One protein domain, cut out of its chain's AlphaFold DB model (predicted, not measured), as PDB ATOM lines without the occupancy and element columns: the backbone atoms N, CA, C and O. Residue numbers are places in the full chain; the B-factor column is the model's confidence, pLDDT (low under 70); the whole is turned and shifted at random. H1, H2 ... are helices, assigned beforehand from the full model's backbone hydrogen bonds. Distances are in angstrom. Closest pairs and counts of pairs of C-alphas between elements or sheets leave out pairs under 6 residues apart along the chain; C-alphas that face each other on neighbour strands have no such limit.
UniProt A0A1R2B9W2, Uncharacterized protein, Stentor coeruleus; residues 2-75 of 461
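This is residues 2 to 75 of the 461 residues of an uncharacterized protein of Stentor coeruleus (UniProt A0A1R2B9W2). One long straight helix, H3, makes most of the length of a rod, and the earlier chain runs along one side of it. Short H1 packs steeply across H3 near its last residues, tiny H2 packs near its first residues, and residues 21 to 31 bridge the distance between H1 and H2. The printed part has 74 residues with three named helices, in the order H1, H2, H3, and no named strand; its class is all helix. It is loose, with a radius of gyration of the C-alphas of 15.0 A and spans of 50 by 22 by 17 A.

Look first at H1, residues 11 to 20, which touches H3, residues 42 to 68; H3 touches H1 with residues 63 to 67 alone. Their closest C-alphas, those of Val 16 and Ile 63, are 6.4 A apart. The two run opposite ways at a steep tilt of 69 degrees, only just short of about perpendicular. Next find H2, residues 32 to 35, which touches H3 at residues 45 to 49 alone; the closest C-alphas, those of Phe 35 and Gln 45, are 5.4 A apart. H1 and H2 are apart. In H1 and H3 every O i to N i+4 pair is within hydrogen-bond range; H2 is too short for such a pair, and its one O i to N i+3 pair is within range.

Find C-alpha 11 at (-1.430, -2.965, 36.554); from there H1 runs 14.1 A to C-alpha 20. H2 goes from Leu 32 to Phe 35, 5.7 A. H3 begins at C-alpha 42, at (4.507, 2.453, -1.467), and runs 38.8 A to C-alpha 68, at (-9.189, -14.541, 30.639).

The two C-alphas farthest apart, those of Arg 39 and Thr 72, are 50.2 A from each other. The printed part has no cut. The link from H1 to H2 is long, 11 residues, and that from H2 to H3 is short, 6 residues. In the B-factor column the mean pLDDT of the printed part is 82.4; look for values under 70 at residues 2 to 6 and 70 to 75.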
ATOM      1  N   ALA A   2     -10.895   2.052  14.996       36.81
ATOM      2  CA  ALA A   2     -11.491   1.700  16.297       36.81
ATOM      3  C   ALA A   2     -10.971   0.335  16.816       36.81
ATOM      4  O   ALA A   2     -10.794  -0.588  16.023       36.81
ATOM      5  N   ALA A   3     -10.813   0.235  18.148       43.25
ATOM      6  CA  ALA A   3     -10.800  -0.973  19.002       43.25
ATOM      7  C   ALA A   3      -9.493  -1.766  19.297       43.25
ATOM      8  O   ALA A   3      -9.550  -2.977  19.511       43.25
ATOM      9  N   TYR A   4      -8.333  -1.106  19.442       54.69
ATOM     10  CA  TYR A   4      -7.116  -1.717  20.038       54.69
ATOM     11  C   TYR A   4      -6.645  -1.055  21.345       54.69
ATOM     12  O   TYR A   4      -5.500  -1.234  21.741       54.69
ATOM     13  N   ALA A   5      -7.510  -0.304  22.034       58.50
ATOM     14  CA  ALA A   5      -7.149   0.373  23.281       58.50
ATOM     15  C   ALA A   5      -7.015  -0.634  24.440       58.50
ATOM     16  O   ALA A   5      -7.959  -0.879  25.188       58.50
ATOM     17  N   LEU A   6      -5.847  -1.269  24.554       69.62
ATOM     18  CA  LEU A   6      -5.376  -1.795  25.829       69.62
ATOM     19  C   LEU A   6      -4.785  -0.620  26.604       69.62
ATOM     20  O   LEU A   6      -3.882   0.053  26.108       69.62
ATOM     21  N   ASP A   7      -5.295  -0.371  27.804       77.31
ATOM     22  CA  ASP A   7      -4.684   0.601  28.702       77.31
ATOM     23  C   ASP A   7      -3.405   0.002  29.296       77.31
ATOM     24  O   ASP A   7      -3.441  -0.772  30.253       77.31
ATOM     25  N   ILE A   8      -2.264   0.352  28.702       79.50
ATOM     26  CA  ILE A   8      -0.939  -0.122  29.122       79.50
ATOM     27  C   ILE A   8      -0.609   0.359  30.547       79.50
ATOM     28  O   ILE A   8       0.255  -0.220  31.189       79.50
ATOM     29  N   LYS A   9      -1.312   1.366  31.093       81.94
ATOM     30  CA  LYS A   9      -1.121   1.809  32.484       81.94
ATOM     31  C   LYS A   9      -1.838   0.921  33.502       81.94
ATOM     32  O   LYS A   9      -1.573   1.033  34.696       81.94
ATOM     33  N   ASN A  10      -2.732   0.033  33.063       84.25
ATOM     34  CA  ASN A  10      -3.437  -0.864  33.968       84.25
ATOM     35  C   ASN A  10      -2.461  -1.904  34.565       84.25
ATOM     36  O   ASN A  10      -1.865  -2.673  33.804       84.25
ATOM     37  N   PRO A  11      -2.352  -2.028  35.904       82.44
ATOM     38  CA  PRO A  11      -1.430  -2.965  36.554       82.44
ATOM     39  C   PRO A  11      -1.618  -4.427  36.135       82.44
ATOM     40  O   PRO A  11      -0.651  -5.179  36.041       82.44
ATOM     41  N   ARG A  12      -2.859  -4.840  35.839       82.38
ATOM     42  CA  ARG A  12      -3.147  -6.206  35.368       82.38
ATOM     43  C   ARG A  12      -2.602  -6.444  33.963       82.38
ATOM     44  O   ARG A  12      -2.088  -7.520  33.685       82.38
ATOM     45  N   ILE A  13      -2.704  -5.440  33.091       85.38
ATOM     46  CA  ILE A  13      -2.163  -5.504  31.728       85.38
ATOM     47  C   ILE A  13      -0.633  -5.492  31.786       85.38
ATOM     48  O   ILE A  13      -0.010  -6.314  31.122       85.38
ATOM     49  N   LEU A  14      -0.036  -4.650  32.637       85.50
ATOM     50  CA  LEU A  14       1.412  -4.621  32.863       85.50
ATOM     51  C   LEU A  14       1.949  -5.974  33.342       85.50
ATOM     52  O   LEU A  14       2.893  -6.496  32.753       85.50
ATOM     53  N   ALA A  15       1.320  -6.588  34.347       82.81
ATOM     54  CA  ALA A  15       1.727  -7.901  34.847       82.81
ATOM     55  C   ALA A  15       1.697  -8.975  33.745       82.81
ATOM     56  O   ALA A  15       2.652  -9.738  33.585       82.81
ATOM     57  N   VAL A  16       0.637  -8.986  32.932       87.31
ATOM     58  CA  VAL A  16       0.512  -9.889  31.781       87.31
ATOM     59  C   VAL A  16       1.562  -9.598  30.708       87.31
ATOM     60  O   VAL A  16       2.127 -10.528  30.133       87.31
ATOM     61  N   MET A  17       1.869  -8.328  30.439       89.56
ATOM     62  CA  MET A  17       2.929  -7.950  29.503       89.56
ATOM     63  C   MET A  17       4.298  -8.450  29.969       89.56
ATOM     64  O   MET A  17       5.039  -8.992  29.148       89.56
ATOM     65  N   HIS A  18       4.612  -8.348  31.264       87.38
ATOM     66  CA  HIS A  18       5.844  -8.899  31.836       87.38
ATOM     67  C   HIS A  18       5.899 -10.429  31.718       87.38
ATOM     68  O   HIS A  18       6.898 -10.970  31.243       87.38
ATOM     69  N   GLU A  19       4.807 -11.129  32.038       85.50
ATOM     70  CA  GLU A  19       4.720 -12.590  31.895       85.50
ATOM     71  C   GLU A  19       4.858 -13.051  30.433       85.50
ATOM     72  O   GLU A  19       5.486 -14.072  30.129       85.50
ATOM     73  N   LEU A  20       4.295 -12.284  29.498       89.50
ATOM     74  CA  LEU A  20       4.411 -12.535  28.067       89.50
ATOM     75  C   LEU A  20       5.720 -11.993  27.458       89.50
ATOM     76  O   LEU A  20       6.012 -12.293  26.295       89.50
ATOM     77  N   GLY A  21       6.533 -11.266  28.227       87.94
ATOM     78  CA  GLY A  21       7.772 -10.634  27.772       87.94
ATOM     79  C   GLY A  21       7.558  -9.594  26.668       87.94
ATOM     80  O   GLY A  21       8.432  -9.440  25.813       87.94
ATOM     81  N   ILE A  22       6.393  -8.940  26.633       91.25
ATOM     82  CA  ILE A  22       5.991  -7.947  25.625       91.25
ATOM     83  C   ILE A  22       6.506  -6.564  26.032       91.25
ATOM     84  O   ILE A  22       6.334  -6.146  27.174       91.25
ATOM     85  N   ALA A  23       7.121  -5.846  25.088       88.62
ATOM     86  CA  ALA A  23       7.522  -4.453  25.286       88.62
ATOM     87  C   ALA A  23       6.333  -3.485  25.159       88.62
ATOM     88  O   ALA A  23       5.466  -3.723  24.314       88.62
ATOM     89  N   PRO A  24       6.332  -2.346  25.873       86.75
ATOM     90  CA  PRO A  24       5.417  -1.241  25.587       86.75
ATOM     91  C   PRO A  24       5.496  -0.762  24.128       86.75
ATOM     92  O   PRO A  24       4.464  -0.520  23.505       86.75
ATOM     93  N   GLU A  25       6.698  -0.730  23.543       86.31
ATOM     94  CA  GLU A  25       6.944  -0.277  22.165       86.31
ATOM     95  C   GLU A  25       6.288  -1.186  21.111       86.31
ATOM     96  O   GLU A  25       6.056  -0.779  19.973       86.31
ATOM     97  N   GLU A  26       5.976  -2.438  21.466       85.62
ATOM     98  CA  GLU A  26       5.283  -3.384  20.582       85.62
ATOM     99  C   GLU A  26       3.769  -3.123  20.506       85.62
ATOM    100  O   GLU A  26       3.103  -3.659  19.619       85.62
ATOM    101  N   LEU A  27       3.231  -2.305  21.419       87.31
ATOM    102  CA  LEU A  27       1.820  -1.918  21.489       87.31
ATOM    103  C   LEU A  27       1.571  -0.459  21.066       87.31
ATOM    104  O   LEU A  27       0.414  -0.050  20.952       87.31
ATOM    105  N   GLU A  28       2.626   0.320  20.811       86.06
ATOM    106  CA  GLU A  28       2.518   1.670  20.249       86.06
ATOM    107  C   GLU A  28       1.776   1.635  18.925       86.06
ATOM    108  O   GLU A  28       2.184   0.883  18.047       86.06
ATOM    109  N   VAL A  29       0.752   2.474  18.754       83.88
ATOM    110  CA  VAL A  29      -0.025   2.577  17.513       83.88
ATOM    111  C   VAL A  29       0.748   3.384  16.475       83.88
ATOM    112  O   VAL A  29       1.006   4.567  16.673       83.88
ATOM    113  N   LYS A  30       1.068   2.749  15.344       87.81
ATOM    114  CA  LYS A  30       1.747   3.373  14.203       87.81
ATOM    115  C   LYS A  30       0.804   3.483  13.014       87.81
ATOM    116  O   LYS A  30      -0.020   2.602  12.762       87.81
ATOM    117  N   THR A  31       0.922   4.579  12.287       89.62
ATOM    118  CA  THR A  31       0.231   4.866  11.032       89.62
ATOM    119  C   THR A  31       1.064   4.410   9.837       89.62
ATOM    120  O   THR A  31       2.247   4.102   9.959       89.62
ATOM    121  N   LEU A  32       0.464   4.397   8.643       88.88
ATOM    122  CA  LEU A  32       1.195   4.093   7.411       88.88
ATOM    123  C   LEU A  32       2.393   5.043   7.209       88.88
ATOM    124  O   LEU A  32       3.441   4.623   6.719       88.88
ATOM    125  N   GLY A  33       2.249   6.316   7.600       88.81
ATOM    126  CA  GLY A  33       3.282   7.349   7.464       88.81
ATOM    127  C   GLY A  33       4.558   7.042   8.246       88.81
ATOM    128  O   GLY A  33       5.648   7.328   7.752       88.81
ATOM    129  N   ASP A  34       4.443   6.351   9.380       88.81
ATOM    130  CA  ASP A  34       5.582   5.983  10.233       88.81
ATOM    131  C   ASP A  34       6.509   4.941   9.582       88.81
ATOM    132  O   ASP A  34       7.643   4.742  10.017       88.81
ATOM    133  N   PHE A  35       6.051   4.289   8.507       89.94
ATOM    134  CA  PHE A  35       6.838   3.341   7.712       89.94
ATOM    135  C   PHE A  35       7.355   3.942   6.394       89.94
ATOM    136  O   PHE A  35       7.921   3.217   5.569       89.94
ATOM    137  N   SER A  36       7.155   5.248   6.179       87.81
ATOM    138  CA  SER A  36       7.681   5.974   5.020       87.81
ATOM    139  C   SER A  36       9.161   6.337   5.193       87.81
ATOM    140  O   SER A  36       9.694   6.360   6.301       87.81
ATOM    141  N   GLY A  37       9.863   6.598   4.088       85.81
ATOM    142  CA  GLY A  37      11.266   7.006   4.137       85.81
ATOM    143  C   GLY A  37      11.846   7.326   2.766       85.81
ATOM    144  O   GLY A  37      11.304   6.921   1.733       85.81
ATOM    145  N   LEU A  38      12.981   8.036   2.755       76.00
ATOM    146  CA  LEU A  38      13.746   8.297   1.537       76.00
ATOM    147  C   LEU A  38      14.142   6.940   0.934       76.00
ATOM    148  O   LEU A  38      14.931   6.214   1.532       76.00
ATOM    149  N   ARG A  39      13.620   6.607  -0.254       79.12
ATOM    150  CA  ARG A  39      13.839   5.338  -0.994       79.12
ATOM    151  C   ARG A  39      12.948   4.150  -0.607       79.12
ATOM    152  O   ARG A  39      13.229   3.033  -1.037       79.12
ATOM    153  N   ILE A  40      11.865   4.363   0.137       87.56
ATOM    154  CA  ILE A  40      10.856   3.318   0.370       87.56
ATOM    155  C   ILE A  40       9.737   3.444  -0.668       87.56
ATOM    156  O   ILE A  40       9.166   4.517  -0.852       87.56
ATOM    157  N   THR A  41       9.418   2.348  -1.360       90.00
ATOM    158  CA  THR A  41       8.270   2.300  -2.277       90.00
ATOM    159  C   THR A  41       6.964   2.140  -1.497       90.00
ATOM    160  O   THR A  41       6.946   1.568  -0.408       90.00
ATOM    161  N   LYS A  42       5.844   2.596  -2.076       90.62
ATOM    162  CA  LYS A  42       4.507   2.453  -1.467       90.62
ATOM    163  C   LYS A  42       4.166   0.997  -1.131       90.62
ATOM    164  O   LYS A  42       3.568   0.731  -0.098       90.62
ATOM    165  N   GLU A  43       4.589   0.058  -1.974       90.62
ATOM    166  CA  GLU A  43       4.405  -1.383  -1.758       90.62
ATOM    167  C   GLU A  43       5.141  -1.868  -0.503       90.62
ATOM    168  O   GLU A  43       4.547  -2.523   0.346       90.62
ATOM    169  N   ILE A  44       6.416  -1.497  -0.333       93.44
ATOM    170  CA  ILE A  44       7.200  -1.852   0.861       93.44
ATOM    171  C   ILE A  44       6.612  -1.207   2.116       93.44
ATOM    172  O   ILE A  44       6.519  -1.854   3.158       93.44
ATOM    173  N   GLN A  45       6.208   0.058   2.017       94.12
ATOM    174  CA  GLN A  45       5.552   0.772   3.106       94.12
ATOM    175  C   GLN A  45       4.276   0.042   3.553       94.12
ATOM    176  O   GLN A  45       4.094  -0.187   4.749       94.12
ATOM    177  N   GLN A  46       3.443  -0.382   2.597       94.19
ATOM    178  CA  GLN A  46       2.238  -1.160   2.869       94.19
ATOM    179  C   GLN A  46       2.573  -2.515   3.504       94.19
ATOM    180  O   GLN A  46       2.008  -2.844   4.539       94.19
ATOM    181  N   MET A  47       3.547  -3.261   2.968       93.69
ATOM    182  CA  MET A  47       3.964  -4.551   3.540       93.69
ATOM    183  C   MET A  47       4.431  -4.435   4.994       93.69
ATOM    184  O   MET A  47       4.079  -5.266   5.830       93.69
ATOM    185  N   ARG A  48       5.226  -3.406   5.311       93.88
ATOM    186  CA  ARG A  48       5.688  -3.145   6.683       93.88
ATOM    187  C   ARG A  48       4.520  -2.839   7.609       93.88
ATOM    188  O   ARG A  48       4.466  -3.382   8.711       93.88
ATOM    189  N   PHE A  49       3.595  -1.997   7.154       94.31
ATOM    190  CA  PHE A  49       2.398  -1.647   7.906       94.31
ATOM    191  C   PHE A  49       1.496  -2.869   8.133       94.31
ATOM    192  O   PHE A  49       1.090  -3.125   9.265       94.31
ATOM    193  N   ASP A  50       1.241  -3.678   7.106       93.88
ATOM    194  CA  ASP A  50       0.422  -4.890   7.204       93.88
ATOM    195  C   ASP A  50       1.047  -5.912   8.162       93.88
ATOM    196  O   ASP A  50       0.363  -6.452   9.033       93.88
ATOM    197  N   PHE A  51       2.364  -6.121   8.069       94.69
ATOM    198  CA  PHE A  51       3.095  -6.972   9.007       94.69
ATOM    199  C   PHE A  51       2.984  -6.455  10.446       94.69
ATOM    200  O   PHE A  51       2.638  -7.214  11.355       94.69
ATOM    201  N   TYR A  52       3.240  -5.164  10.662       93.00
ATOM    202  CA  TYR A  52       3.148  -4.548  11.981       93.00
ATOM    203  C   TYR A  52       1.726  -4.642  12.550       93.00
ATOM    204  O   TYR A  52       1.554  -5.059  13.695       93.00
ATOM    205  N   THR A  53       0.696  -4.333  11.756       91.62
ATOM    206  CA  THR A  53      -0.690  -4.424  12.220       91.62
ATOM    207  C   THR A  53      -1.064  -5.865  12.548       91.62
ATOM    208  O   THR A  53      -1.635  -6.099  13.608       91.62
ATOM    209  N   ALA A  54      -0.693  -6.853  11.729       91.44
ATOM    210  CA  ALA A  54      -0.923  -8.263  12.041       91.44
ATOM    211  C   ALA A  54      -0.265  -8.682  13.372       91.44
ATOM    212  O   ALA A  54      -0.911  -9.334  14.199       91.44
ATOM    213  N   GLN A  55       0.978  -8.254  13.619       91.00
ATOM    214  CA  GLN A  55       1.685  -8.524  14.876       91.00
ATOM    215  C   GLN A  55       1.046  -7.819  16.076       91.00
ATOM    216  O   GLN A  55       0.880  -8.436  17.130       91.00
ATOM    217  N   LEU A  56       0.632  -6.560  15.922       90.69
ATOM    218  CA  LEU A  56      -0.080  -5.814  16.960       90.69
ATOM    219  C   LEU A  56      -1.380  -6.530  17.338       90.69
ATOM    220  O   LEU A  56      -1.639  -6.777  18.516       90.69
ATOM    221  N   LYS A  57      -2.170  -6.942  16.338       90.25
ATOM    222  CA  LYS A  57      -3.422  -7.683  16.544       90.25
ATOM    223  C   LYS A  57      -3.200  -8.977  17.316       90.25
ATOM    224  O   LYS A  57      -3.927  -9.242  18.272       90.25
ATOM    225  N   LYS A  58      -2.193  -9.756  16.912       90.50
ATOM    226  CA  LYS A  58      -1.814 -11.012  17.570       90.50
ATOM    227  C   LYS A  58      -1.390 -10.777  19.020       90.50
ATOM    228  O   LYS A  58      -1.909 -11.418  19.920       90.50
ATOM    229  N   THR A  59      -0.538  -9.784  19.254       89.88
ATOM    230  CA  THR A  59      -0.033  -9.444  20.594       89.88
ATOM    231  C   THR A  59      -1.158  -8.996  21.530       89.88
ATOM    232  O   THR A  59      -1.228  -9.426  22.678       89.88
ATOM    233  N   VAL A  60      -2.095  -8.185  21.032       90.12
ATOM    234  CA  VAL A  60      -3.288  -7.777  21.787       90.12
ATOM    235  C   VAL A  60      -4.191  -8.977  22.090       90.12
ATOM    236  O   VAL A  60      -4.769  -9.046  23.176       90.12
ATOM    237  N   ALA A  61      -4.324  -9.925  21.157       89.94
ATOM    238  CA  ALA A  61      -5.077 -11.156  21.381       89.94
ATOM    239  C   ALA A  61      -4.431 -12.027  22.470       89.94
ATOM    240  O   ALA A  61      -5.144 -12.458  23.374       89.94
ATOM    241  N   ASP A  62      -3.103 -12.190  22.449       89.25
ATOM    242  CA  ASP A  62      -2.350 -12.950  23.456       89.25
ATOM    243  C   ASP A  62      -2.550 -12.369  24.873       89.25
ATOM    244  O   ASP A  62      -2.802 -13.106  25.831       89.25
ATOM    245  N   ILE A  63      -2.508 -11.034  25.009       89.31
ATOM    246  CA  ILE A  63      -2.777 -10.332  26.281       89.31
ATOM    247  C   ILE A  63      -4.225 -10.562  26.734       89.31
ATOM    248  O   ILE A  63      -4.488 -10.871  27.895       89.31
ATOM    249  N   LYS A  64      -5.196 -10.437  25.825       88.38
ATOM    250  CA  LYS A  64      -6.611 -10.661  26.163       88.38
ATOM    251  C   LYS A  64      -6.895 -12.114  26.546       88.38
ATOM    252  O   LYS A  64      -7.730 -12.349  27.411       88.38
ATOM    253  N   GLU A  65      -6.242 -13.084  25.909       88.56
ATOM    254  CA  GLU A  65      -6.408 -14.506  26.227       88.56
ATOM    255  C   GLU A  65      -5.823 -14.848  27.601       88.56
ATOM    256  O   GLU A  65      -6.455 -15.550  28.388       88.56
ATOM    257  N   THR A  66      -4.644 -14.319  27.919       85.69
ATOM    258  CA  THR A  66      -4.015 -14.516  29.234       85.69
ATOM    259  C   THR A  66      -4.809 -13.858  30.358       85.69
ATOM    260  O   THR A  66      -5.026 -14.500  31.379       85.69
ATOM    261  N   LEU A  67      -5.370 -12.663  30.143       84.44
ATOM    262  CA  LEU A  67      -6.280 -12.019  31.103       84.44
ATOM    263  C   LEU A  67      -7.562 -12.823  31.386       84.44
ATOM    264  O   LEU A  67      -8.151 -12.663  32.453       84.44
ATOM    265  N   LYS A  68      -8.019 -13.665  30.446       83.50
ATOM    266  CA  LYS A  68      -9.189 -14.541  30.639       83.50
ATOM    267  C   LYS A  68      -8.878 -15.768  31.494       83.50
ATOM    268  O   LYS A  68      -9.808 -16.376  32.025       83.50
ATOM    269  N   LYS A  69      -7.609 -16.171  31.606       76.50
ATOM    270  CA  LYS A  69      -7.225 -17.317  32.434       76.50
ATOM    271  C   LYS A  69      -7.362 -16.903  33.907       76.50
ATOM    272  O   LYS A  69      -6.920 -15.810  34.266       76.50
ATOM    273  N   PRO A  70      -7.981 -17.727  34.772       56.25
ATOM    274  CA  PRO A  70      -8.075 -17.435  36.196       56.25
ATOM    275  C   PRO A  70      -6.661 -17.456  36.763       56.25
ATOM    276  O   PRO A  70      -6.079 -18.512  36.998       56.25
ATOM    277  N   THR A  71      -6.066 -16.279  36.892       54.62
ATOM    278  CA  THR A  71      -4.664 -16.179  37.263       54.62
ATOM    279  C   THR A  71      -4.601 -15.884  38.751       54.62
ATOM    280  O   THR A  71      -5.195 -14.921  39.239       54.62
ATOM    281  N   THR A  72      -3.855 -16.704  39.482       48.53
ATOM    282  CA  THR A  72      -3.336 -16.415  40.820       48.53
ATOM    283  C   THR A  72      -2.287 -15.301  40.717       48.53
ATOM    284  O   THR A  72      -1.109 -15.507  40.999       48.53
ATOM    285  N   PHE A  73      -2.690 -14.107  40.267       47.09
ATOM    286  CA  PHE A  73      -1.823 -12.934  40.247       47.09
ATOM    287  C   PHE A  73      -1.513 -12.535  41.693       47.09
ATOM    288  O   PHE A  73      -2.225 -11.745  42.307       47.09
ATOM    289  N   LYS A  74      -0.418 -13.061  42.246       48.78
ATOM    290  CA  LYS A  74       0.343 -12.303  43.236       48.78
ATOM    291  C   LYS A  74       1.086 -11.253  42.431       48.78
ATOM    292  O   LYS A  74       2.149 -11.534  41.894       48.78
ATOM    293  N   ILE A  75       0.443 -10.104  42.249       46.22
ATOM    294  CA  ILE A  75       1.092  -8.897  41.742       46.22
ATOM    295  C   ILE A  75       2.349  -8.726  42.611       46.22
ATOM    296  O   ILE A  75       2.184  -8.583  43.825       46.22
TER     297      ILE A  75